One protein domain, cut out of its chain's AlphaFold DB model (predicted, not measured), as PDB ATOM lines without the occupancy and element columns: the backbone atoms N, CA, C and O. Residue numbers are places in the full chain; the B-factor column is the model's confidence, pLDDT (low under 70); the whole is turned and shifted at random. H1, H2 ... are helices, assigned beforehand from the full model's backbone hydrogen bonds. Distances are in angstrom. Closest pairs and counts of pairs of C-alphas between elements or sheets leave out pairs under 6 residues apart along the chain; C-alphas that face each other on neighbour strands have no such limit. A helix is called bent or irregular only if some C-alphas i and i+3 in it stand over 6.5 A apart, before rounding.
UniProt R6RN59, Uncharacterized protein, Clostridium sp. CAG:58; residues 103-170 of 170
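What this domain is: This is residues 103 to 170 of the 170 residues of an uncharacterized protein of Clostridium sp. CAG:58 (UniProt R6RN59). One long helix, H1, runs along the length of the domain, and three short helices gather about its first half: H2 crosses it nearly at a right angle, H3 lies near its first residue, and H4 packs on the first turn of H2, away from H1. Past the other end of H1 the chain goes out into a long loop, residues 122 to 135, which turns round and folds back to H2; the last part of H1 and this loop make the far end of the long axis. The printed part has 68 residues, with four named helices in the order H1, H2, H3, H4 and no named strand, and its class is all helix. It is only just compact, close to loose, with a radius of gyration of the C-alphas of 13.0 A, and its elongated outline spans 42 by 23 by 18 A.

How they stand to each other: The longest helix is H1, residues 103 to 121. It touches H2, residues 136 to 145, with 12 pairs of C-alphas within 8 A, and does so with residues 106 to 114 alone. The closest C-alphas of H1 and H2 are those of Ala 110 and Ala 142, 5.0 A apart. The lines of these two helices are about perpendicular, at 74 degrees. H2 also touches H4, residues 163 to 169, where the closest C-alphas, those of Arg 136 and Met 169, are 4.9 A apart. H2 and H4 are about perpendicular too, at 87 degrees. H3, residues 150 to 155, touches no helix but is near H1 and H2. It is close to H1 but not clearly touching, with the closest C-alphas, those of Ala 103 and Ile 153, 5.5 A apart. H1 and H3 run opposite ways at a shallow tilt of 18 degrees. H3 is also close to H2 but not clearly touching, with the closest C-alphas, those of Arg 140 and Phe 150, 6.3 A apart and the lines about perpendicular at 77 degrees. H1 and H4 are apart. H3 and H4 are apart, but only just, with their closest C-alphas 8.2 A from each other. In H1, H2, H3 and H4 every backbone O i to N i+4 pair is within hydrogen-bond range.

Where its parts are: H1 has 19 residues, Ala 103 to Ala 121, and is 27.3 A long from first to last C-alpha. It begins at C-alpha 103, (-28.359, 36.469, 29.867), and ends at C-alpha 121, (-3.972, 40.854, 18.323), with x rising along its length. H2, Arg 136 to His 145, measures 14.3 A between its first and last C-alphas, and its direction is mainly toward lower y. H3, Phe 150 to Lys 155, measures 9.0 A. H4, Asp 163 to Met 169, measures 9.9 A and ends at C-alpha 169, (-23.918, 48.520, 25.853). No helix is bent or irregular.

The domain as a whole: The two C-alphas farthest apart are those of Ala 125, in the loop after H1, and Lys 155, the last residue of H3, at 42.1 A. The first and last printed C-alphas, those of Ala 103 and Asn 170, are 14.1 A apart. Asn 170 is the chain's last residue, and the printed part has no cut. The link from H1 to H2 is long, with 14 residues, and its C-alphas lie 6 to 25 A from the mean of the C-alphas. The link from H2 to H3 is tight, with 4 residues, and that from H3 to H4 is short, with 7. The mean pLDDT of the printed part is 93.1, and no printed residue of this model is under 70.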
ATOM      1  N   ALA A 103     -28.788  35.152  30.326       97.56
ATOM      2  CA  ALA A 103     -28.359  36.469  29.867       97.56
ATOM      3  C   ALA A 103     -26.948  36.799  30.367       97.56
ATOM      4  O   ALA A 103     -26.083  37.116  29.552       97.56
ATOM      5  N   ALA A 104     -26.685  36.617  31.666       97.38
ATOM      6  CA  ALA A 104     -25.358  36.819  32.240       97.38
ATOM      7  C   ALA A 104     -24.297  35.937  31.571       97.38
ATOM      8  O   ALA A 104     -23.241  36.434  31.184       97.38
ATOM      9  N   LEU A 105     -24.596  34.653  31.332       96.69
ATOM     10  CA  LEU A 105     -23.673  33.744  30.640       96.69
ATOM     11  C   LEU A 105     -23.374  34.174  29.195       96.69
ATOM     12  O   LEU A 105     -22.234  34.059  28.742       96.69
ATOM     13  N   LEU A 106     -24.371  34.680  28.461       97.94
ATOM     14  CA  LEU A 106     -24.177  35.211  27.106       97.94
ATOM     15  C   LEU A 106     -23.326  36.486  27.124       97.94
ATOM     16  O   LEU A 106     -22.413  36.614  26.308       97.94
ATOM     17  N   CYS A 107     -23.583  37.400  28.065       97.50
ATOM     18  CA  CYS A 107     -22.781  38.608  28.238       97.50
ATOM     19  C   CYS A 107     -21.325  38.268  28.582       97.50
ATOM     20  O   CYS A 107     -20.419  38.759  27.914       97.50
ATOM     21  N   GLU A 108     -21.086  37.384  29.553       97.06
ATOM     22  CA  GLU A 108     -19.738  36.936  29.930       97.06
ATOM     23  C   GLU A 108     -19.005  36.284  28.756       97.06
ATOM     24  O   GLU A 108     -17.835  36.574  28.512       97.06
ATOM     25  N   THR A 109     -19.703  35.441  27.992       97.38
ATOM     26  CA  THR A 109     -19.140  34.785  26.806       97.38
ATOM     27  C   THR A 109     -18.745  35.811  25.746       97.38
ATOM     28  O   THR A 109     -17.622  35.770  25.249       97.38
ATOM     29  N   ALA A 110     -19.618  36.774  25.438       97.69
ATOM     30  CA  ALA A 110     -19.324  37.835  24.478       97.69
ATOM     31  C   ALA A 110     -18.166  38.739  24.939       97.69
ATOM     32  O   ALA A 110     -17.296  39.071  24.134       97.69
ATOM     33  N   ILE A 111     -18.099  39.086  26.229       97.06
ATOM     34  CA  ILE A 111     -16.977  39.844  26.807       97.06
ATOM     35  C   ILE A 111     -15.670  39.061  26.659       97.06
ATOM     36  O   ILE A 111     -14.666  39.629  26.230       97.06
ATOM     37  N   ASN A 112     -15.678  37.764  26.979       96.44
ATOM     38  CA  ASN A 112     -14.497  36.913  26.851       96.44
ATOM     39  C   ASN A 112     -14.043  36.792  25.393       96.44
ATOM     40  O   ASN A 112     -12.854  36.913  25.139       96.44
ATOM     41  N   MET A 113     -14.965  36.669  24.433       96.00
ATOM     42  CA  MET A 113     -14.622  36.683  23.006       96.00
ATOM     43  C   MET A 113     -13.941  37.992  22.591       96.00
ATOM     44  O   MET A 113     -12.903  37.955  21.936       96.00
ATOM     45  N   CYS A 114     -14.480  39.147  23.000       95.81
ATOM     46  CA  CYS A 114     -13.848  40.442  22.728       95.81
ATOM     47  C   CYS A 114     -12.461  40.546  23.370       95.81
ATOM     48  O   CYS A 114     -11.537  41.101  22.774       95.81
ATOM     49  N   ARG A 115     -12.319  40.024  24.591       93.38
ATOM     50  CA  ARG A 115     -11.056  40.019  25.321       93.38
ATOM     51  C   ARG A 115     -10.026  39.141  24.615       93.38
ATOM     52  O   ARG A 115      -8.914  39.601  24.385       93.38
ATOM     53  N   ASP A 116     -10.398  37.926  24.231       92.25
ATOM     54  CA  ASP A 116      -9.518  36.976  23.549       92.25
ATOM     55  C   ASP A 116      -9.093  37.497  22.168       92.25
ATOM     56  O   ASP A 116      -7.927  37.370  21.797       92.25
ATOM     57  N   GLU A 117      -9.996  38.152  21.431       90.75
ATOM     58  CA  GLU A 117      -9.675  38.814  20.162       90.75
ATOM     59  C   GLU A 117      -8.682  39.970  20.357       90.75
ATOM     60  O   GLU A 117      -7.665  40.036  19.663       90.75
ATOM     61  N   PHE A 118      -8.938  40.852  21.330       90.12
ATOM     62  CA  PHE A 118      -8.048  41.969  21.651       90.12
ATOM     63  C   PHE A 118      -6.644  41.471  21.997       90.12
ATOM     64  O   PHE A 118      -5.657  41.871  21.385       90.12
ATOM     65  N   PHE A 119      -6.559  40.545  22.944       87.81
ATOM     66  CA  PHE A 119      -5.300  40.021  23.444       87.81
ATOM     67  C   PHE A 119      -4.582  39.113  22.433       87.81
ATOM     68  O   PHE A 119      -3.354  39.087  22.405       87.81
ATOM     69  N   GLY A 120      -5.313  38.438  21.544       86.88
ATOM     70  CA  GLY A 120      -4.736  37.702  20.417       86.88
ATOM     71  C   GLY A 120      -4.101  38.602  19.348       86.88
ATOM     72  O   GLY A 120      -3.211  38.151  18.625       86.88
ATOM     73  N   ALA A 121      -4.525  39.866  19.252       85.00
ATOM     74  CA  ALA A 121      -3.972  40.854  18.323       85.00
ATOM     75  C   ALA A 121      -2.815  41.681  18.917       85.00
ATOM     76  O   ALA A 121      -2.055  42.306  18.171       85.00
ATOM     77  N   VAL A 122      -2.672  41.703  20.245       84.50
ATOM     78  CA  VAL A 122      -1.609  42.435  20.943       84.50
ATOM     79  C   VAL A 122      -0.267  41.712  20.784       84.50
ATOM     80  O   VAL A 122      -0.169  40.489  20.881       84.50
ATOM     81  N   SER A 123       0.799  42.479  20.542       81.62
ATOM     82  CA  SER A 123       2.152  41.927  20.467       81.62
ATOM     83  C   SER A 123       2.585  41.365  21.827       81.62
ATOM     84  O   SER A 123       2.217  41.888  22.880       81.62
ATOM     85  N   SER A 124       3.435  40.338  21.840       75.62
ATOM     86  CA  SER A 124       3.937  39.763  23.097       75.62
ATOM     87  C   SER A 124       4.704  40.766  23.974       75.62
ATOM     88  O   SER A 124       4.799  40.560  25.182       75.62
ATOM     89  N   ALA A 125       5.233  41.849  23.392       76.19
ATOM     90  CA  ALA A 125       5.935  42.907  24.115       76.19
ATOM     91  C   ALA A 125       4.979  43.882  24.826       76.19
ATOM     92  O   ALA A 125       5.322  44.394  25.889       76.19
ATOM     93  N   ASP A 126       3.783  44.095  24.273       80.31
ATOM     94  CA  ASP A 126       2.794  45.052  24.785       80.31
ATOM     95  C   ASP A 126       1.717  44.385  25.652       80.31
ATOM     96  O   ASP A 126       0.924  45.065  26.295       80.31
ATOM     97  N   TRP A 127       1.700  43.048  25.719       78.38
ATOM     98  CA  TRP A 127       0.722  42.271  26.491       78.38
ATOM     99  C   TRP A 127       0.575  42.736  27.947       78.38
ATOM    100  O   TRP A 127      -0.532  42.811  28.468       78.38
ATOM    101  N   PHE A 128       1.692  43.055  28.611       78.62
ATOM    102  CA  PHE A 128       1.700  43.463  30.022       78.62
ATOM    103  C   PHE A 128       1.142  44.871  30.266       78.62
ATOM    104  O   PHE A 128       0.799  45.189  31.403       78.62
ATOM    105  N   THR A 129       1.096  45.718  29.239       84.25
ATOM    106  CA  THR A 129       0.667  47.121  29.336       84.25
ATOM    107  C   THR A 129      -0.608  47.409  28.551       84.25
ATOM    108  O   THR A 129      -1.125  48.522  28.629       84.25
ATOM    109  N   ALA A 130      -1.113  46.433  27.796       83.69
ATOM    110  CA  ALA A 130      -2.344  46.552  27.040       83.69
ATOM    111  C   ALA A 130      -3.555  46.631  27.976       83.69
ATOM    112  O   ALA A 130      -3.738  45.787  28.853       83.69
ATOM    113  N   ASP A 131      -4.393  47.642  27.754       87.25
ATOM    114  CA  ASP A 131      -5.632  47.850  28.495       87.25
ATOM    115  C   ASP A 131      -6.826  47.484  27.614       87.25
ATOM    116  O   ASP A 131      -7.020  48.049  26.531       87.25
ATOM    117  N   PHE A 132      -7.602  46.496  28.054       88.94
ATOM    118  CA  PHE A 132      -8.778  46.045  27.326       88.94
ATOM    119  C   PHE A 132      -9.950  46.980  27.615       88.94
ATOM    120  O   PHE A 132     -10.475  47.013  28.727       88.94
ATOM    121  N   VAL A 133     -10.410  47.681  26.580       90.81
ATOM    122  CA  VAL A 133     -11.618  48.504  26.641       90.81
ATOM    123  C   VAL A 133     -12.710  47.843  25.813       90.81
ATOM    124  O   VAL A 133     -12.625  47.765  24.584       90.81
ATOM    125  N   LEU A 134     -13.761  47.376  26.485       94.31
ATOM    126  CA  LEU A 134     -14.927  46.819  25.814       94.31
ATOM    127  C   LEU A 134     -15.708  47.943  25.125       94.31
ATOM    128  O   LEU A 134     -16.183  48.871  25.771       94.31
ATOM    129  N   THR A 135     -15.882  47.846  23.808       95.12
ATOM    130  CA  THR A 135     -16.738  48.779  23.066       95.12
ATOM    131  C   THR A 135     -18.099  48.160  22.791       95.12
ATOM    132  O   THR A 135     -18.210  46.963  22.519       95.12
ATOM    133  N   ARG A 136     -19.139  49.000  22.751       96.06
ATOM    134  CA  ARG A 136     -20.501  48.599  22.371       96.06
ATOM    135  C   ARG A 136     -20.549  47.812  21.059       96.06
ATOM    136  O   ARG A 136     -21.253  46.810  20.958       96.06
ATOM    137  N   ILE A 137     -19.819  48.272  20.042       95.50
ATOM    138  CA  ILE A 137     -19.807  47.636  18.718       95.50
ATOM    139  C   ILE A 137     -19.178  46.245  18.806       95.50
ATOM    140  O   ILE A 137     -19.765  45.294  18.292       95.50
ATOM    141  N   ALA A 138     -18.029  46.114  19.479       95.75
ATOM    142  CA  ALA A 138     -17.364  44.826  19.658       95.75
ATOM    143  C   ALA A 138     -18.261  43.849  20.432       95.75
ATOM    144  O   ALA A 138     -18.506  42.742  19.959       95.75
ATOM    145  N   PHE A 139     -18.846  44.293  21.547       97.56
ATOM    146  CA  PHE A 139     -19.736  43.473  22.367       97.56
ATOM    147  C   PHE A 139     -20.963  42.971  21.590       97.56
ATOM    148  O   PHE A 139     -21.246  41.774  21.567       97.56
ATOM    149  N   ARG A 140     -21.675  43.864  20.887       96.88
ATOM    150  CA  ARG A 140     -22.853  43.487  20.081       96.88
ATOM    151  C   ARG A 140     -22.478  42.578  18.912       96.88
ATOM    152  O   ARG A 140     -23.251  41.694  18.554       96.88
ATOM    153  N   THR A 141     -21.292  42.772  18.341       96.50
ATOM    154  CA  THR A 141     -20.756  41.895  17.298       96.50
ATOM    155  C   THR A 141     -20.458  40.505  17.858       96.50
ATOM    156  O   THR A 141     -20.832  39.513  17.239       96.50
ATOM    157  N   ALA A 142     -19.852  40.397  19.042       97.56
ATOM    158  CA  ALA A 142     -19.612  39.115  19.702       97.56
ATOM    159  C   ALA A 142     -20.922  38.391  20.056       97.56
ATOM    160  O   ALA A 142     -21.051  37.201  19.768       97.56
ATOM    161  N   LEU A 143     -21.935  39.107  20.564       97.56
ATOM    162  CA  LEU A 143     -23.283  38.556  20.768       97.56
ATOM    163  C   LEU A 143     -23.886  38.002  19.463       97.56
ATOM    164  O   LEU A 143     -24.426  36.896  19.441       97.56
ATOM    165  N   ALA A 144     -23.743  38.731  18.353       97.00
ATOM    166  CA  ALA A 144     -24.246  38.277  17.060       97.00
ATOM    167  C   ALA A 144     -23.539  36.998  16.576       97.00
ATOM    168  O   ALA A 144     -24.197  36.117  16.023       97.00
ATOM    169  N   HIS A 145     -22.233  36.849  16.830       96.88
ATOM    170  CA  HIS A 145     -21.485  35.627  16.499       96.88
ATOM    171  C   HIS A 145     -21.982  34.392  17.262       96.88
ATOM    172  O   HIS A 145     -21.937  33.289  16.720       96.88
ATOM    173  N   ILE A 146     -22.497  34.567  18.483       96.12
ATOM    174  CA  ILE A 146     -23.135  33.490  19.259       96.12
ATOM    175  C   ILE A 146     -24.642  33.357  18.977       96.12
ATOM    176  O   ILE A 146     -25.315  32.535  19.599       96.12
ATOM    177  N   GLY A 147     -25.169  34.123  18.015       96.94
ATOM    178  CA  GLY A 147     -26.537  34.004  17.507       96.94
ATOM    179  C   GLY A 147     -27.586  34.847  18.231       96.94
ATOM    180  O   GLY A 147     -28.771  34.548  18.098       96.94
ATOM    181  N   PHE A 148     -27.186  35.882  18.979       97.06
ATOM    182  CA  PHE A 148     -28.101  36.720  19.764       97.06
ATOM    183  C   PHE A 148     -27.950  38.210  19.449       97.06
ATOM    184  O   PHE A 148     -26.850  38.724  19.255       97.06
ATOM    185  N   GLY A 149     -29.071  38.929  19.429       96.44
ATOM    186  CA  GLY A 149     -29.086  40.385  19.449       96.44
ATOM    187  C   GLY A 149     -29.063  40.928  20.878       96.44
ATOM    188  O   GLY A 149     -29.481  40.263  21.823       96.44
ATOM    189  N   PHE A 150     -28.638  42.182  21.047       96.25
ATOM    190  CA  PHE A 150     -28.709  42.851  22.353       96.25
ATOM    191  C   PHE A 150     -30.154  42.953  22.880       96.25
ATOM    192  O   PHE A 150     -30.404  42.733  24.060       96.25
ATOM    193  N   ASP A 151     -31.128  43.175  21.991       96.38
ATOM    194  CA  ASP A 151     -32.553  43.193  22.346       96.38
ATOM    195  C   ASP A 151     -33.054  41.845  22.887       96.38
ATOM    196  O   ASP A 151     -34.063  41.812  23.590       96.38
ATOM    197  N   ASP A 152     -32.392  40.732  22.552       96.94
ATOM    198  CA  ASP A 152     -32.733  39.423  23.110       96.94
ATOM    199  C   ASP A 152     -32.292  39.336  24.572       96.94
ATOM    200  O   ASP A 152     -33.052  38.837  25.397       96.94
ATOM    201  N   ILE A 153     -31.122  39.893  24.912       97.44
ATOM    202  CA  ILE A 153     -30.621  39.970  26.294       97.44
ATOM    203  C   ILE A 153     -31.614  40.730  27.179       97.44
ATOM    204  O   ILE A 153     -32.011  40.225  28.224       97.44
ATOM    205  N   LEU A 154     -32.103  41.886  26.717       96.38
ATOM    206  CA  LEU A 154     -33.067  42.705  27.465       96.38
ATOM    207  C   LEU A 154     -34.435  42.028  27.669       96.38
ATOM    208  O   LEU A 154     -35.199  42.434  28.544       96.38
ATOM    209  N   LYS A 155     -34.777  41.023  26.854       96.94
ATOM    210  CA  LYS A 155     -36.026  40.249  26.976       96.94
ATOM    211  C   LYS A 155     -35.874  38.998  27.839       96.94
ATOM    212  O   LYS A 155     -36.888  38.429  28.243       96.94
ATOM    213  N   MET A 156     -34.648  38.532  28.068       96.75
ATOM    214  CA  MET A 156     -34.360  37.411  28.963       96.75
ATOM    215  C   MET A 156     -34.431  37.857  30.423       96.75
ATOM    216  O   MET A 156     -34.401  39.048  30.719       96.75
ATOM    217  N   ASP A 157     -34.491  36.898  31.347       97.19
ATOM    218  CA  ASP A 157     -34.147  37.184  32.738       97.19
ATOM    219  C   ASP A 157     -32.656  37.556  32.816       97.19
ATOM    220  O   ASP A 157     -31.811  36.795  32.341       97.19
ATOM    221  N   HIS A 158     -32.368  38.740  33.355       96.88
ATOM    222  CA  HIS A 158     -31.039  39.354  33.436       96.88
ATOM    223  C   HIS A 158     -30.824  40.068  34.777       96.88
ATOM    224  O   HIS A 158     -30.051  41.017  34.858       96.88
ATOM    225  N   HIS A 159     -31.520  39.636  35.835       95.62
ATOM    226  CA  HIS A 159     -31.443  40.269  37.159       95.62
ATOM    227  C   HIS A 159     -30.038  40.249  37.792       95.62
ATOM    228  O   HIS A 159     -29.790  40.966  38.759       95.62
ATOM    229  N   ASP A 160     -29.141  39.402  37.287       96.12
ATOM    230  CA  ASP A 160     -27.743  39.263  37.696       96.12
ATOM    231  C   ASP A 160     -26.755  39.908  36.703       96.12
ATOM    232  O   ASP A 160     -25.545  39.706  36.817       96.12
ATOM    233  N   VAL A 161     -27.251  40.703  35.748       96.69
ATOM    234  CA  VAL A 161     -26.445  41.564  34.874       96.69
ATOM    235  C   VAL A 161     -26.546  43.004  35.367       96.69
ATOM    236  O   VAL A 161     -27.630  43.484  35.681       96.69
ATOM    237  N   ASP A 162     -25.415  43.704  35.435       96.31
ATOM    238  CA  ASP A 162     -25.373  45.088  35.909       96.31
ATOM    239  C   ASP A 162     -26.157  46.045  34.984       96.31
ATOM    240  O   ASP A 162     -25.941  46.093  33.769       96.31
ATOM    241  N   ASP A 163     -27.071  46.825  35.566       96.06
ATOM    242  CA  ASP A 163     -27.948  47.738  34.824       96.06
ATOM    243  C   ASP A 163     -27.176  48.858  34.115       96.06
ATOM    244  O   ASP A 163     -27.589  49.320  33.045       96.06
ATOM    245  N   ASP A 164     -26.081  49.345  34.703       96.88
ATOM    246  CA  ASP A 164     -25.284  50.417  34.111       96.88
ATOM    247  C   ASP A 164     -24.456  49.884  32.939       96.88
ATOM    248  O   ASP A 164     -24.422  50.522  31.882       96.88
ATOM    249  N   PHE A 165     -23.924  48.664  33.056       96.38
ATOM    250  CA  PHE A 165     -23.349  47.927  31.933       96.38
ATOM    251  C   PHE A 165     -24.353  47.777  30.780       96.38
ATOM    252  O   PHE A 165     -24.027  48.081  29.628       96.38
ATOM    253  N   LEU A 166     -25.596  47.369  31.064       95.44
ATOM    254  CA  LEU A 166     -26.630  47.241  30.031       95.44
ATOM    255  C   LEU A 166     -26.931  48.583  29.352       95.44
ATOM    256  O   LEU A 166     -27.066  48.630  28.130       95.44
ATOM    257  N   LYS A 167     -26.992  49.689  30.101       95.06
ATOM    258  CA  LYS A 167     -27.184  51.033  29.520       95.06
ATOM    259  C   LYS A 167     -26.011  51.448  28.634       95.06
ATOM    260  O   LYS A 167     -26.227  52.022  27.567       95.06
ATOM    261  N   GLU A 168     -24.782  51.165  29.054       95.12
ATOM    262  CA  GLU A 168     -23.578  51.489  28.287       95.12
ATOM    263  C   GLU A 168     -23.527  50.703  26.965       95.12
ATOM    264  O   GLU A 168     -23.200  51.257  25.905       95.12
ATOM    265  N   MET A 169     -23.936  49.433  26.999       93.31
ATOM    266  CA  MET A 169     -23.918  48.520  25.853       93.31
ATOM    267  C   MET A 169     -25.161  48.592  24.944       93.31
ATOM    268  O   MET A 169     -25.128  48.043  23.839       93.31
ATOM    269  N   ASN A 170     -26.223  49.293  25.355       84.69
ATOM    270  CA  ASN A 170     -27.440  49.503  24.557       84.69
ATOM    271  C   ASN A 170     -27.283  50.583  23.491       84.69
ATOM    272  O   ASN A 170     -27.000  50.273  22.307       84.69
TER     273      ASN A 170